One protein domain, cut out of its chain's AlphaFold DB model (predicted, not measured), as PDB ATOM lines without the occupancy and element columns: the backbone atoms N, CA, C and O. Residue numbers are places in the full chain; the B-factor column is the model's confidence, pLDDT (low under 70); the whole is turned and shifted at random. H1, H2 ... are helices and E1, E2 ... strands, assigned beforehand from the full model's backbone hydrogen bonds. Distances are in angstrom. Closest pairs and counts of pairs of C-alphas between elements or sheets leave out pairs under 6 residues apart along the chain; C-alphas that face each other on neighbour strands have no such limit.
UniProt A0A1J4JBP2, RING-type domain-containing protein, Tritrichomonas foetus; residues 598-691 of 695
ATOM      1  N   HIS A 598     -18.323   1.945 -55.343       92.06
ATOM      2  CA  HIS A 598     -17.310   2.939 -54.970       92.06
ATOM      3  C   HIS A 598     -16.104   2.941 -55.912       92.06
ATOM      4  O   HIS A 598     -15.746   1.916 -56.490       92.06
ATOM      5  N   PHE A 599     -15.404   4.070 -56.020       92.94
ATOM      6  CA  PHE A 599     -14.128   4.151 -56.738       92.94
ATOM      7  C   PHE A 599     -12.927   4.044 -55.804       92.94
ATOM      8  O   PHE A 599     -12.828   4.753 -54.810       92.94
ATOM      9  N   SER A 600     -11.952   3.218 -56.165       90.88
ATOM     10  CA  SER A 600     -10.639   3.174 -55.529       90.88
ATOM     11  C   SER A 600      -9.679   4.156 -56.210       90.88
ATOM     12  O   SER A 600      -9.628   4.160 -57.444       90.88
ATOM     13  N   PRO A 601      -8.912   4.967 -55.453       89.06
ATOM     14  CA  PRO A 601      -8.770   4.956 -53.988       89.06
ATOM     15  C   PRO A 601      -9.616   6.012 -53.242       89.06
ATOM     16  O   PRO A 601      -9.406   6.222 -52.042       89.06
ATOM     17  N   CYS A 602     -10.504   6.750 -53.919       87.69
ATOM     18  CA  CYS A 602     -11.186   7.898 -53.306       87.69
ATOM     19  C   CYS A 602     -12.412   7.551 -52.447       87.69
ATOM     20  O   CYS A 602     -12.775   8.348 -51.597       87.69
ATOM     21  N   GLY A 603     -13.036   6.390 -52.637       87.94
ATOM     22  CA  GLY A 603     -14.229   5.949 -51.906       87.94
ATOM     23  C   GLY A 603     -15.547   6.568 -52.378       87.94
ATOM     24  O   GLY A 603     -16.602   6.180 -51.887       87.94
ATOM     25  N   HIS A 604     -15.521   7.483 -53.351       88.56
ATOM     26  CA  HIS A 604     -16.731   8.133 -53.869       88.56
ATOM     27  C   HIS A 604     -17.597   7.191 -54.703       88.56
ATOM     28  O   HIS A 604     -17.086   6.383 -55.480       88.56
ATOM     29  N   CYS A 605     -18.908   7.375 -54.588       88.81
ATOM     30  CA  CYS A 605     -19.949   6.714 -55.367       88.81
ATOM     31  C   CYS A 605     -20.628   7.737 -56.298       88.81
ATOM     32  O   CYS A 605     -21.133   8.768 -55.855       88.81
ATOM     33  N   ILE A 606     -20.581   7.497 -57.611       89.31
ATOM     34  CA  ILE A 606     -21.187   8.388 -58.631       89.31
ATOM     35  C   ILE A 606     -22.138   7.622 -59.556       89.31
ATOM     36  O   ILE A 606     -23.102   8.185 -60.068       89.31
ATOM     37  N   TYR A 607     -21.863   6.341 -59.794       91.56
ATOM     38  CA  TYR A 607     -22.636   5.485 -60.687       91.56
ATOM     39  C   TYR A 607     -23.067   4.239 -59.922       91.56
ATOM     40  O   TYR A 607     -22.268   3.696 -59.163       91.56
ATOM     41  N   CYS A 608     -24.283   3.750 -60.160       92.50
ATOM     42  CA  CYS A 608     -24.632   2.390 -59.767       92.50
ATOM     43  C   CYS A 608     -23.869   1.378 -60.643       92.50
ATOM     44  O   CYS A 608     -23.408   1.704 -61.746       92.50
ATOM     45  N   GLN A 609     -23.753   0.139 -60.165       93.75
ATOM     46  CA  GLN A 609     -22.991  -0.910 -60.845       93.75
ATOM     47  C   GLN A 609     -23.491  -1.172 -62.276       93.75
ATOM     48  O   GLN A 609     -22.686  -1.303 -63.199       93.75
ATOM     49  N   GLU A 610     -24.809  -1.193 -62.487       94.44
ATOM     50  CA  GLU A 610     -25.407  -1.404 -63.811       94.44
ATOM     51  C   GLU A 610     -25.020  -0.302 -64.802       94.44
ATOM     52  O   GLU A 610     -24.573  -0.590 -65.911       94.44
ATOM     53  N   CYS A 611     -25.168   0.965 -64.403       95.00
ATOM     54  CA  CYS A 611     -24.838   2.102 -65.257       95.00
ATOM     55  C   CYS A 611     -23.340   2.154 -65.552       95.00
ATOM     56  O   CYS A 611     -22.966   2.343 -66.704       95.00
ATOM     57  N   TRP A 612     -22.481   1.909 -64.556       94.62
ATOM     58  CA  TRP A 612     -21.032   1.849 -64.766       94.62
ATOM     59  C   TRP A 612     -20.622   0.787 -65.792       94.62
ATOM     60  O   TRP A 612     -19.731   1.022 -66.610       94.62
ATOM     61  N   ASN A 613     -21.273  -0.378 -65.758       94.25
ATOM     62  CA  ASN A 613     -20.993  -1.469 -66.688       94.25
ATOM     63  C   ASN A 613     -21.481  -1.179 -68.113       94.25
ATOM     64  O   ASN A 613     -20.876  -1.680 -69.057       94.25
ATOM     65  N   LYS A 614     -22.524  -0.354 -68.273       95.75
ATOM     66  CA  LYS A 614     -23.054   0.073 -69.580       95.75
ATOM     67  C   LYS A 614     -22.257   1.209 -70.233       95.75
ATOM     68  O   LYS A 614     -22.459   1.473 -71.412       95.75
ATOM     69  N   LEU A 615     -21.369   1.891 -69.504       93.06
ATOM     70  CA  LEU A 615     -20.551   2.968 -70.071       93.06
ATOM     71  C   LEU A 615     -19.565   2.416 -71.109       93.06
ATOM     72  O   LEU A 615     -18.635   1.691 -70.755       93.06
ATOM     73  N   GLU A 616     -19.696   2.853 -72.365       90.81
ATOM     74  CA  GLU A 616     -18.738   2.537 -73.437       90.81
ATOM     75  C   GLU A 616     -17.316   2.989 -73.078       90.81
ATOM     76  O   GLU A 616     -16.334   2.281 -73.302       90.81
ATOM     77  N   LYS A 617     -17.200   4.176 -72.465       92.31
ATOM     78  CA  LYS A 617     -15.929   4.750 -72.021       92.31
ATOM     79  C   LYS A 617     -15.981   5.106 -70.543       92.31
ATOM     80  O   LYS A 617     -16.531   6.133 -70.148       92.31
ATOM     81  N   LYS A 618     -15.335   4.275 -69.725       93.56
ATOM     82  CA  LYS A 618     -15.229   4.493 -68.278       93.56
ATOM     83  C   LYS A 618     -14.354   5.720 -67.972       93.56
ATOM     84  O   LYS A 618     -13.266   5.856 -68.548       93.56
ATOM     85  N   PRO A 619     -14.788   6.628 -67.082       92.81
ATOM     86  CA  PRO A 619     -13.990   7.782 -66.693       92.81
ATOM     87  C   PRO A 619     -12.723   7.340 -65.953       92.81
ATOM     88  O   PRO A 619     -12.759   6.460 -65.100       92.81
ATOM     89  N   LYS A 620     -11.596   7.992 -66.258       93.75
ATOM     90  CA  LYS A 620     -10.303   7.739 -65.588       93.75
ATOM     91  C   LYS A 620     -10.125   8.523 -64.288       93.75
ATOM     92  O   LYS A 620      -9.171   8.287 -63.555       93.75
ATOM     93  N   ARG A 621     -10.991   9.506 -64.032       90.62
ATOM     94  CA  ARG A 621     -10.946  10.367 -62.848       90.62
ATOM     95  C   ARG A 621     -12.332  10.494 -62.236       90.62
ATOM     96  O   ARG A 621     -13.322  10.582 -62.960       90.62
ATOM     97  N   CYS A 622     -12.376  10.552 -60.912       89.06
ATOM     98  CA  CYS A 622     -13.581  10.795 -60.139       89.06
ATOM     99  C   CYS A 622     -14.189  12.152 -60.520       89.06
ATOM    100  O   CYS A 622     -13.497  13.172 -60.547       89.06
ATOM    101  N   GLY A 623     -15.494  12.172 -60.798       85.50
ATOM    102  CA  GLY A 623     -16.223  13.400 -61.125       85.50
ATOM    103  C   GLY A 623     -16.223  14.428 -59.989       85.50
ATOM    104  O   GLY A 623     -16.222  15.627 -60.282       85.50
ATOM    105  N   LEU A 624     -16.143  13.955 -58.738       84.94
ATOM    106  CA  LEU A 624     -16.191  14.759 -57.513       84.94
ATOM    107  C   LEU A 624     -14.811  15.291 -57.125       84.94
ATOM    108  O   LEU A 624     -14.536  16.470 -57.299       84.94
ATOM    109  N   CYS A 625     -13.910  14.416 -56.673       83.38
ATOM    110  CA  CYS A 625     -12.625  14.826 -56.091       83.38
ATOM    111  C   CYS A 625     -11.452  14.878 -57.086       83.38
ATOM    112  O   CYS A 625     -10.320  15.176 -56.686       83.38
ATOM    113  N   LYS A 626     -11.702  14.537 -58.361       84.44
ATOM    114  CA  LYS A 626     -10.727  14.448 -59.469       84.44
ATOM    115  C   LYS A 626      -9.603  13.418 -59.302       84.44
ATOM    116  O   LYS A 626      -8.747  13.329 -60.183       84.44
ATOM    117  N   ALA A 627      -9.626  12.604 -58.244       83.94
ATOM    118  CA  ALA A 627      -8.684  11.501 -58.060       83.94
ATOM    119  C   ALA A 627      -8.758  10.496 -59.223       83.94
ATOM    120  O   ALA A 627      -9.825  10.307 -59.809       83.94
ATOM    121  N   GLY A 628      -7.636   9.849 -59.549       88.06
ATOM    122  CA  GLY A 628      -7.616   8.738 -60.503       88.06
ATOM    123  C   GLY A 628      -8.513   7.591 -60.032       88.06
ATOM    124  O   GLY A 628      -8.597   7.339 -58.833       88.06
ATOM    125  N   ILE A 629      -9.212   6.946 -60.967       92.81
ATOM    126  CA  ILE A 629     -10.007   5.745 -60.693       92.81
ATOM    127  C   ILE A 629      -9.187   4.544 -61.151       92.81
ATOM    128  O   ILE A 629      -9.059   4.311 -62.353       92.81
ATOM    129  N   ASP A 630      -8.665   3.787 -60.190       92.94
ATOM    130  CA  ASP A 630      -7.909   2.563 -60.467       92.94
ATOM    131  C   ASP A 630      -8.860   1.373 -60.632       92.94
ATOM    132  O   ASP A 630      -8.707   0.541 -61.526       92.94
ATOM    133  N   LYS A 631      -9.882   1.306 -59.772       92.31
ATOM    134  CA  LYS A 631     -10.892   0.244 -59.757       92.31
ATOM    135  C   LYS A 631     -12.233   0.811 -59.306       92.31
ATOM    136  O   LYS A 631     -12.268   1.692 -58.452       92.31
ATOM    137  N   ALA A 632     -13.326   0.286 -59.844       92.88
ATOM    138  CA  ALA A 632     -14.661   0.501 -59.301       92.88
ATOM    139  C   ALA A 632     -15.121  -0.800 -58.637       92.88
ATOM    140  O   ALA A 632     -14.980  -1.871 -59.231       92.88
ATOM    141  N   VAL A 633     -15.569  -0.714 -57.390       93.94
ATOM    142  CA  VAL A 633     -15.742  -1.864 -56.502       93.94
ATOM    143  C   VAL A 633     -17.140  -1.854 -55.888       93.94
ATOM    144  O   VAL A 633     -17.570  -0.809 -55.392       93.94
ATOM    145  N   PRO A 634     -17.869  -2.984 -55.920       92.31
ATOM    146  CA  PRO A 634     -19.077  -3.122 -55.127       92.31
ATOM    147  C   PRO A 634     -18.710  -3.164 -53.640       92.31
ATOM    148  O   PRO A 634     -17.660  -3.691 -53.265       92.31
ATOM    149  N   ARG A 635     -19.572  -2.600 -52.796       89.94
ATOM    150  CA  ARG A 635     -19.461  -2.728 -51.344       89.94
ATOM    151  C   ARG A 635     -19.813  -4.161 -50.939       89.94
ATOM    152  O   ARG A 635     -20.849  -4.679 -51.349       89.94
ATOM    153  N   VAL A 636     -18.950  -4.775 -50.137       90.00
ATOM    154  CA  VAL A 636     -19.125  -6.125 -49.596       90.00
ATOM    155  C   VAL A 636     -19.417  -6.001 -48.106       90.00
ATOM    156  O   VAL A 636     -18.515  -5.745 -47.307       90.00
ATOM    157  N   ASP A 637     -20.685  -6.173 -47.742       81.88
ATOM    158  CA  ASP A 637     -21.101  -6.236 -46.344       81.88
ATOM    159  C   ASP A 637     -20.921  -7.664 -45.823       81.88
ATOM    160  O   ASP A 637     -21.538  -8.599 -46.324       81.88
ATOM    161  N   CYS A 638     -20.046  -7.826 -44.831       80.88
ATOM    162  CA  CYS A 638     -19.795  -9.115 -44.179       80.88
ATOM    163  C   CYS A 638     -20.614  -9.324 -42.897       80.88
ATOM    164  O   CYS A 638     -20.490 -10.379 -42.284       80.88
ATOM    165  N   GLY A 639     -21.386  -8.324 -42.464       76.62
ATOM    166  CA  GLY A 639     -22.262  -8.402 -41.293       76.62
ATOM    167  C   GLY A 639     -23.736  -8.479 -41.681       76.62
ATOM    168  O   GLY A 639     -24.110  -8.094 -42.791       76.62
ATOM    169  N   GLU A 640     -24.560  -8.962 -40.756       75.56
ATOM    170  CA  GLU A 640     -26.020  -8.966 -40.886       75.56
ATOM    171  C   GLU A 640     -26.581  -7.561 -40.599       75.56
ATOM    172  O   GLU A 640     -26.022  -6.803 -39.804       75.56
ATOM    173  N   ASP A 641     -27.640  -7.179 -41.316       80.06
ATOM    174  CA  ASP A 641     -28.400  -5.932 -41.132       80.06
ATOM    175  C   ASP A 641     -27.584  -4.620 -41.093       80.06
ATOM    176  O   ASP A 641     -27.993  -3.619 -40.510       80.06
ATOM    177  N   GLY A 642     -26.422  -4.579 -41.758       80.75
ATOM    178  CA  GLY A 642     -25.585  -3.373 -41.834       80.75
ATOM    179  C   GLY A 642     -24.783  -3.070 -40.562       80.75
ATOM    180  O   GLY A 642     -24.174  -1.998 -40.466       80.75
ATOM    181  N   VAL A 643     -24.739  -4.011 -39.619       88.62
ATOM    182  CA  VAL A 643     -23.924  -3.947 -38.401       88.62
ATOM    183  C   VAL A 643     -22.506  -4.444 -38.689       88.62
ATOM    184  O   VAL A 643     -22.270  -5.280 -39.565       88.62
ATOM    185  N   CYS A 644     -21.514  -3.893 -37.990       91.50
ATOM    186  CA  CYS A 644     -20.127  -4.279 -38.182       91.50
ATOM    187  C   CYS A 644     -19.893  -5.744 -37.763       91.50
ATOM    188  O   CYS A 644     -20.108  -6.082 -36.603       91.50
ATOM    189  N   PRO A 645     -19.335  -6.597 -38.642       91.94
ATOM    190  CA  PRO A 645     -19.104  -8.018 -38.352       91.94
ATOM    191  C   PRO A 645     -17.950  -8.293 -37.375       91.94
ATOM    192  O   PRO A 645     -17.656  -9.449 -37.095       91.94
ATOM    193  N   ILE A 646     -17.237  -7.259 -36.914       93.06
ATOM    194  CA  ILE A 646     -16.139  -7.405 -35.946       93.06
ATOM    195  C   ILE A 646     -16.656  -7.174 -34.523       93.06
ATOM    196  O   ILE A 646     -16.375  -7.980 -33.643       93.06
ATOM    197  N   CYS A 647     -17.389  -6.080 -34.289       94.00
ATOM    198  CA  CYS A 647     -17.920  -5.752 -32.961       94.00
ATOM    199  C   CYS A 647     -19.375  -6.179 -32.741       94.00
ATOM    200  O   CYS A 647     -19.791  -6.232 -31.591       94.00
ATOM    201  N   TYR A 648     -20.131  -6.474 -33.805       91.81
ATOM    202  CA  TYR A 648     -21.563  -6.810 -33.764       91.81
ATOM    203  C   TYR A 648     -22.453  -5.751 -33.087       91.81
ATOM    204  O   TYR A 648     -23.555  -6.065 -32.650       91.81
ATOM    205  N   ASP A 649     -21.986  -4.503 -33.016       90.38
ATOM    206  CA  ASP A 649     -22.646  -3.420 -32.274       90.38
ATOM    207  C   ASP A 649     -22.815  -2.165 -33.145       90.38
ATOM    208  O   ASP A 649     -23.921  -1.723 -33.443       90.38
ATOM    209  N   SER A 650     -21.707  -1.613 -33.646       89.50
ATOM    210  CA  SER A 650     -21.730  -0.350 -34.392       89.50
ATOM    211  C   SER A 650     -22.124  -0.521 -35.870       89.50
ATOM    212  O   SER A 650     -21.739  -1.515 -36.497       89.50
ATOM    213  N   PRO A 651     -22.798   0.468 -36.489       88.06
ATOM    214  CA  PRO A 651     -23.141   0.427 -37.908       88.06
ATOM    215  C   PRO A 651     -21.899   0.507 -38.806       88.06
ATOM    216  O   PRO A 651     -20.886   1.136 -38.484       88.06
ATOM    217  N   VAL A 652     -21.984  -0.112 -39.982       88.44
ATOM    218  CA  VAL A 652     -20.919  -0.061 -40.986       88.44
ATOM    219  C   VAL A 652     -20.867   1.317 -41.648       88.44
ATOM    220  O   VAL A 652     -21.764   1.703 -42.396       88.44
ATOM    221  N   ASN A 653     -19.763   2.029 -41.429       86.50
ATOM    222  CA  ASN A 653     -19.536   3.389 -41.928       86.50
ATOM    223  C   ASN A 653     -18.156   3.580 -42.591       86.50
ATOM    224  O   ASN A 653     -17.802   4.695 -42.975       86.50
ATOM    225  N   VAL A 654     -17.378   2.509 -42.770       88.69
ATOM    226  CA  VAL A 654     -16.076   2.512 -43.448       88.69
ATOM    227  C   VAL A 654     -16.030   1.425 -44.516       88.69
ATOM    228  O   VAL A 654     -16.449   0.295 -44.286       88.69
ATOM    229  N   ILE A 655     -15.466   1.759 -45.677       91.25
ATOM    230  CA  ILE A 655     -15.123   0.824 -46.749       91.25
ATOM    231  C   ILE A 655     -13.604   0.675 -46.860       91.25
ATOM    232  O   ILE A 655     -12.849   1.643 -46.772       91.25
ATOM    233  N   ILE A 656     -13.153  -0.551 -47.082       93.44
ATOM    234  CA  ILE A 656     -11.758  -0.926 -47.279       93.44
ATOM    235  C   ILE A 656     -11.517  -1.064 -48.782       93.44
ATOM    236  O   ILE A 656     -12.102  -1.910 -49.456       93.44
ATOM    237  N   LEU A 657     -10.643  -0.231 -49.332       92.69
ATOM    238  CA  LEU A 657     -10.293  -0.220 -50.751       92.69
ATOM    239  C   LEU A 657      -8.908  -0.853 -50.944       92.69
ATOM    240  O   LEU A 657      -8.023  -0.581 -50.133       92.69
ATOM    241  N   PRO A 658      -8.683  -1.658 -52.000       93.19
ATOM    242  CA  PRO A 658      -9.530  -1.844 -53.185       93.19
ATOM    243  C   PRO A 658     -10.445  -3.090 -53.151       93.19
ATOM    244  O   PRO A 658     -10.940  -3.501 -54.204       93.19
ATOM    245  N   CYS A 659     -10.644  -3.739 -52.000       93.88
ATOM    246  CA  CYS A 659     -11.418  -4.986 -51.928       93.88
ATOM    247  C   CYS A 659     -12.935  -4.781 -51.772       93.88
ATOM    248  O   CYS A 659     -13.696  -5.644 -52.192       93.88
ATOM    249  N   GLY A 660     -13.373  -3.644 -51.230       92.88
ATOM    250  CA  GLY A 660     -14.784  -3.289 -51.062       92.88
ATOM    251  C   GLY A 660     -15.418  -3.753 -49.748       92.88
ATOM    252  O   GLY A 660     -16.560  -3.385 -49.489       92.88
ATOM    253  N   HIS A 661     -14.702  -4.510 -48.909       94.12
ATOM    254  CA  HIS A 661     -15.187  -4.936 -47.590       94.12
ATOM    255  C   HIS A 661     -15.458  -3.745 -46.677       94.12
ATOM    256  O   HIS A 661     -14.701  -2.776 -46.697       94.12
ATOM    257  N   SER A 662     -16.495  -3.822 -45.850       92.38
ATOM    258  CA  SER A 662     -16.907  -2.698 -45.010       92.38
ATOM    259  C   SER A 662     -17.121  -3.071 -43.539       92.38
ATOM    260  O   SER A 662     -17.601  -4.156 -43.220       92.38
ATOM    261  N   ILE A 663     -16.711  -2.168 -42.642       93.31
ATOM    262  CA  ILE A 663     -16.710  -2.309 -41.170       93.31
ATOM    263  C   ILE A 663     -17.014  -0.960 -40.496       93.31
ATOM    264  O   ILE A 663     -17.134   0.055 -41.184       93.31
ATOM    265  N   CYS A 664     -17.154  -0.924 -39.165       91.56
ATOM    266  CA  CYS A 664     -17.234   0.343 -38.435       91.56
ATOM    267  C   CYS A 664     -15.859   1.019 -38.311       91.56
ATOM    268  O   CYS A 664     -14.799   0.385 -38.417       91.56
ATOM    269  N   LYS A 665     -15.889   2.329 -38.069       87.44
ATOM    270  CA  LYS A 665     -14.725   3.203 -37.933       87.44
ATOM    271  C   LYS A 665     -13.794   2.742 -36.820       87.44
ATOM    272  O   LYS A 665     -12.590   2.673 -37.056       87.44
ATOM    273  N   GLU A 666     -14.330   2.369 -35.667       88.75
ATOM    274  CA  GLU A 666     -13.583   1.976 -34.470       88.75
ATOM    275  C   GLU A 666     -12.782   0.694 -34.722       88.75
ATOM    276  O   GLU A 666     -11.563   0.671 -34.541       88.75
ATOM    277  N   CYS A 667     -13.435  -0.353 -35.242       92.69
ATOM    278  CA  CYS A 667     -12.761  -1.601 -35.601       92.69
ATOM    279  C   CYS A 667     -11.736  -1.392 -36.721       92.69
ATOM    280  O   CYS A 667     -10.660  -1.993 -36.693       92.69
ATOM    281  N   SER A 668     -12.035  -0.520 -37.690       90.44
ATOM    282  CA  SER A 668     -11.097  -0.195 -38.766       90.44
ATOM    283  C   SER A 668      -9.848   0.517 -38.240       90.44
ATOM    284  O   SER A 668      -8.732   0.134 -38.588       90.44
ATOM    285  N   ALA A 669     -10.022   1.491 -37.346       85.25
ATOM    286  CA  ALA A 669      -8.927   2.234 -36.745       85.25
ATOM    287  C   ALA A 669      -8.036   1.304 -35.916       85.25
ATOM    288  O   ALA A 669      -6.818   1.371 -36.035       85.25
ATOM    289  N   HIS A 670      -8.627   0.393 -35.138       88.25
ATOM    290  CA  HIS A 670      -7.870  -0.581 -34.355       88.25
ATOM    291  C   HIS A 670      -7.068  -1.552 -35.238       88.25
ATOM    292  O   HIS A 670      -5.881  -1.772 -35.010       88.25
ATOM    293  N   TRP A 671      -7.684  -2.106 -36.287       90.88
ATOM    294  CA  TRP A 671      -7.024  -3.082 -37.157       90.88
ATOM    295  C   TRP A 671      -5.859  -2.479 -37.955       90.88
ATOM    296  O   TRP A 671      -4.757  -3.037 -37.999       90.88
ATOM    297  N   PHE A 672      -6.078  -1.309 -38.562       86.44
ATOM    298  CA  PHE A 672      -5.092  -0.684 -39.446       86.44
ATOM    299  C   PHE A 672      -3.928  -0.000 -38.709       86.44
ATOM    300  O   PHE A 672      -2.975   0.441 -39.348       86.44
ATOM    301  N   GLN A 673      -3.935   0.014 -37.370       80.06
ATOM    302  CA  GLN A 673      -2.764   0.398 -36.571       80.06
ATOM    303  C   GLN A 673      -1.607  -0.602 -36.692       80.06
ATOM    304  O   GLN A 673      -0.444  -0.212 -36.571       80.06
ATOM    305  N   THR A 674      -1.907  -1.887 -36.903       82.00
ATOM    306  CA  THR A 674      -0.899  -2.965 -36.904       82.00
ATOM    307  C   THR A 674      -0.810  -3.717 -38.228       82.00
ATOM    308  O   THR A 674       0.208  -4.352 -38.500       82.00
ATOM    309  N   SER A 675      -1.835  -3.621 -39.077       87.31
ATOM    310  CA  SER A 675      -1.914  -4.329 -40.353       87.31
ATOM    311  C   SER A 675      -2.233  -3.382 -41.505       87.31
ATOM    312  O   SER A 675      -3.062  -2.490 -41.389       87.31
ATOM    313  N   SER A 676      -1.621  -3.608 -42.667       87.50
ATOM    314  CA  SER A 676      -1.968  -2.925 -43.924       87.50
ATOM    315  C   SER A 676      -2.843  -3.790 -44.842       87.50
ATOM    316  O   SER A 676      -2.901  -3.553 -46.053       87.50
ATOM    317  N   GLN A 677      -3.455  -4.849 -44.302       93.88
ATOM    318  CA  GLN A 677      -4.265  -5.818 -45.042       93.88
ATOM    319  C   GLN A 677      -5.727  -5.781 -44.600       93.88
ATOM    320  O   GLN A 677      -6.021  -5.499 -43.444       93.88
ATOM    321  N   CYS A 678      -6.650  -6.127 -45.497       94.25
ATOM    322  CA  CYS A 678      -8.058  -6.301 -45.131       94.25
ATOM    323  C   CYS A 678      -8.240  -7.475 -44.135       94.25
ATOM    324  O   CYS A 678      -7.727  -8.560 -44.416       94.25
ATOM    325  N   PRO A 679      -9.002  -7.323 -43.031       94.00
ATOM    326  CA  PRO A 679      -9.235  -8.401 -42.064       94.00
ATOM    327  C   PRO A 679      -9.973  -9.617 -42.647       94.00
ATOM    328  O   PRO A 679      -9.780 -10.726 -42.160       94.00
ATOM    329  N   PHE A 680     -10.770  -9.441 -43.708       94.19
ATOM    330  CA  PHE A 680     -11.566 -10.526 -44.301       94.19
ATOM    331  C   PHE A 680     -10.825 -11.261 -45.417       94.19
ATOM    332  O   PHE A 680     -10.705 -12.480 -45.395       94.19
ATOM    333  N   CYS A 681     -10.297 -10.522 -46.397       94.56
ATOM    334  CA  CYS A 681      -9.705 -11.116 -47.603       94.56
ATOM    335  C   CYS A 681      -8.180 -10.997 -47.685       94.56
ATOM    336  O   CYS A 681      -7.596 -11.433 -48.671       94.56
ATOM    337  N   ARG A 682      -7.535 -10.377 -46.686       93.69
ATOM    338  CA  ARG A 682      -6.078 -10.152 -46.625       93.69
ATOM    339  C   ARG A 682      -5.488  -9.372 -47.808       93.69
ATOM    340  O   ARG A 682      -4.278  -9.390 -48.013       93.69
ATOM    341  N   GLU A 683      -6.327  -8.640 -48.547       93.69
ATOM    342  CA  GLU A 683      -5.896  -7.770 -49.648       93.69
ATOM    343  C   GLU A 683      -4.810  -6.793 -49.153       93.69
ATOM    344  O   GLU A 683      -5.079  -6.026 -48.217       93.69
ATOM    345  N   PRO A 684      -3.599  -6.805 -49.732       90.56
ATOM    346  CA  PRO A 684      -2.491  -5.974 -49.279       90.56
ATOM    347  C   PRO A 684      -2.659  -4.506 -49.675       90.56
ATOM    348  O   PRO A 684      -3.350  -4.174 -50.632       90.56
ATOM    349  N   ASN A 685      -1.969  -3.616 -48.954       86.81
ATOM    350  CA  ASN A 685      -2.011  -2.161 -49.164       86.81
ATOM    351  C   ASN A 685      -3.435  -1.584 -49.135       86.81
ATOM    352  O   ASN A 685      -3.739  -0.607 -49.824       86.81
ATOM    353  N   SER A 686      -4.300  -2.207 -48.335       90.19
ATOM    354  CA  SER A 686      -5.675  -1.773 -48.164       90.19
ATOM    355  C   SER A 686      -5.717  -0.431 -47.437       90.19
ATOM    356  O   SER A 686      -4.954  -0.196 -46.501       90.19
ATOM    357  N   LYS A 687      -6.621   0.452 -47.863       86.88
ATOM    358  CA  LYS A 687      -6.870   1.745 -47.223       86.88
ATOM    359  C   LYS A 687      -8.327   1.875 -46.848       86.88
ATOM    360  O   LYS A 687      -9.207   1.504 -47.622       86.88
ATOM    361  N   ILE A 688      -8.565   2.461 -45.688       88.06
ATOM    362  CA  ILE A 688      -9.911   2.762 -45.229       88.06
ATOM    363  C   ILE A 688     -10.384   4.089 -45.820       88.06
ATOM    364  O   ILE A 688      -9.625   5.053 -45.945       88.06
ATOM    365  N   ARG A 689     -11.655   4.141 -46.202       86.69
ATOM    366  CA  ARG A 689     -12.373   5.371 -46.528       86.69
ATOM    367  C   ARG A 689     -13.675   5.372 -45.760       86.69
ATOM    368  O   ARG A 689     -14.401   4.382 -45.780       86.69
ATOM    369  N   GLN A 690     -13.971   6.483 -45.098       82.50
ATOM    370  CA  GLN A 690     -15.295   6.672 -44.531       82.50
ATOM    371  C   GLN A 690     -16.313   6.660 -45.673       82.50
ATOM    372  O   GLN A 690     -16.089   7.263 -46.725       82.50
ATOM    373  N   ILE A 691     -17.404   5.929 -45.479       81.25
ATOM    374  CA  ILE A 691     -18.538   5.963 -46.387       81.25
ATOM    375  C   ILE A 691     -19.218   7.297 -46.136       81.25
ATOM    376  O   ILE A 691     -19.840   7.516 -45.099       81.25
TER     377      ILE A 691
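Overview. This is residues 598 to 691 of the 695 residues of the protein "RING-type domain-containing protein" of Tritrichomonas foetus (UniProt A0A1J4JBP2). Little regular structure: loops make two lobes in a row, one with the strand pair E1-E2 and H1, the other with sheet E4-E3-E5 and H2 over one face. The 94 printed residues run E1 H1 E2 E3 E4 H2 E5, two helices and five strands, class mixed, both sheets antiparallel, 32 residues in named elements. Compact, radius of gyration of the C-alphas 13.6 A, it spans 41 by 27 by 21 A.

Arrangement. E1, residues 598 to 600, and E2, residues 631 to 634, are antiparallel; N 598 and O 633 are 2.9 A apart. H1 is residues 609 to 614. E3, residues 654 to 657, and E4, residues 661 to 663, form a hairpin; N 656 and O 661 are 2.7 A apart. H2, residues 665 to 672, is on their sheet, height 9.6 A. E5, residues 687 to 690, neighbours E3; N 655 and O 689 are 2.8 A apart. E4, H2, E5 form a split strand-helix-strand unit, its crossover right-handed, E3 between the strands. In H1 and H2 every O i to N i+4 pair is within hydrogen-bond range.

Along the chain. E1 begins at C-alpha 598 (-17.310, 2.939, -54.970); E5 ends at C-alpha 690 (-15.295, 6.672, -44.531). H2 is 10.5 A long.

Size, cuts and confidence. The farthest C-alphas, Glu 616 and Asp 649, are 41.8 A apart. The printed part has no cut; H1 to E2, E2 to E3 and H2 to E5 are long links. No printed residue is under 70.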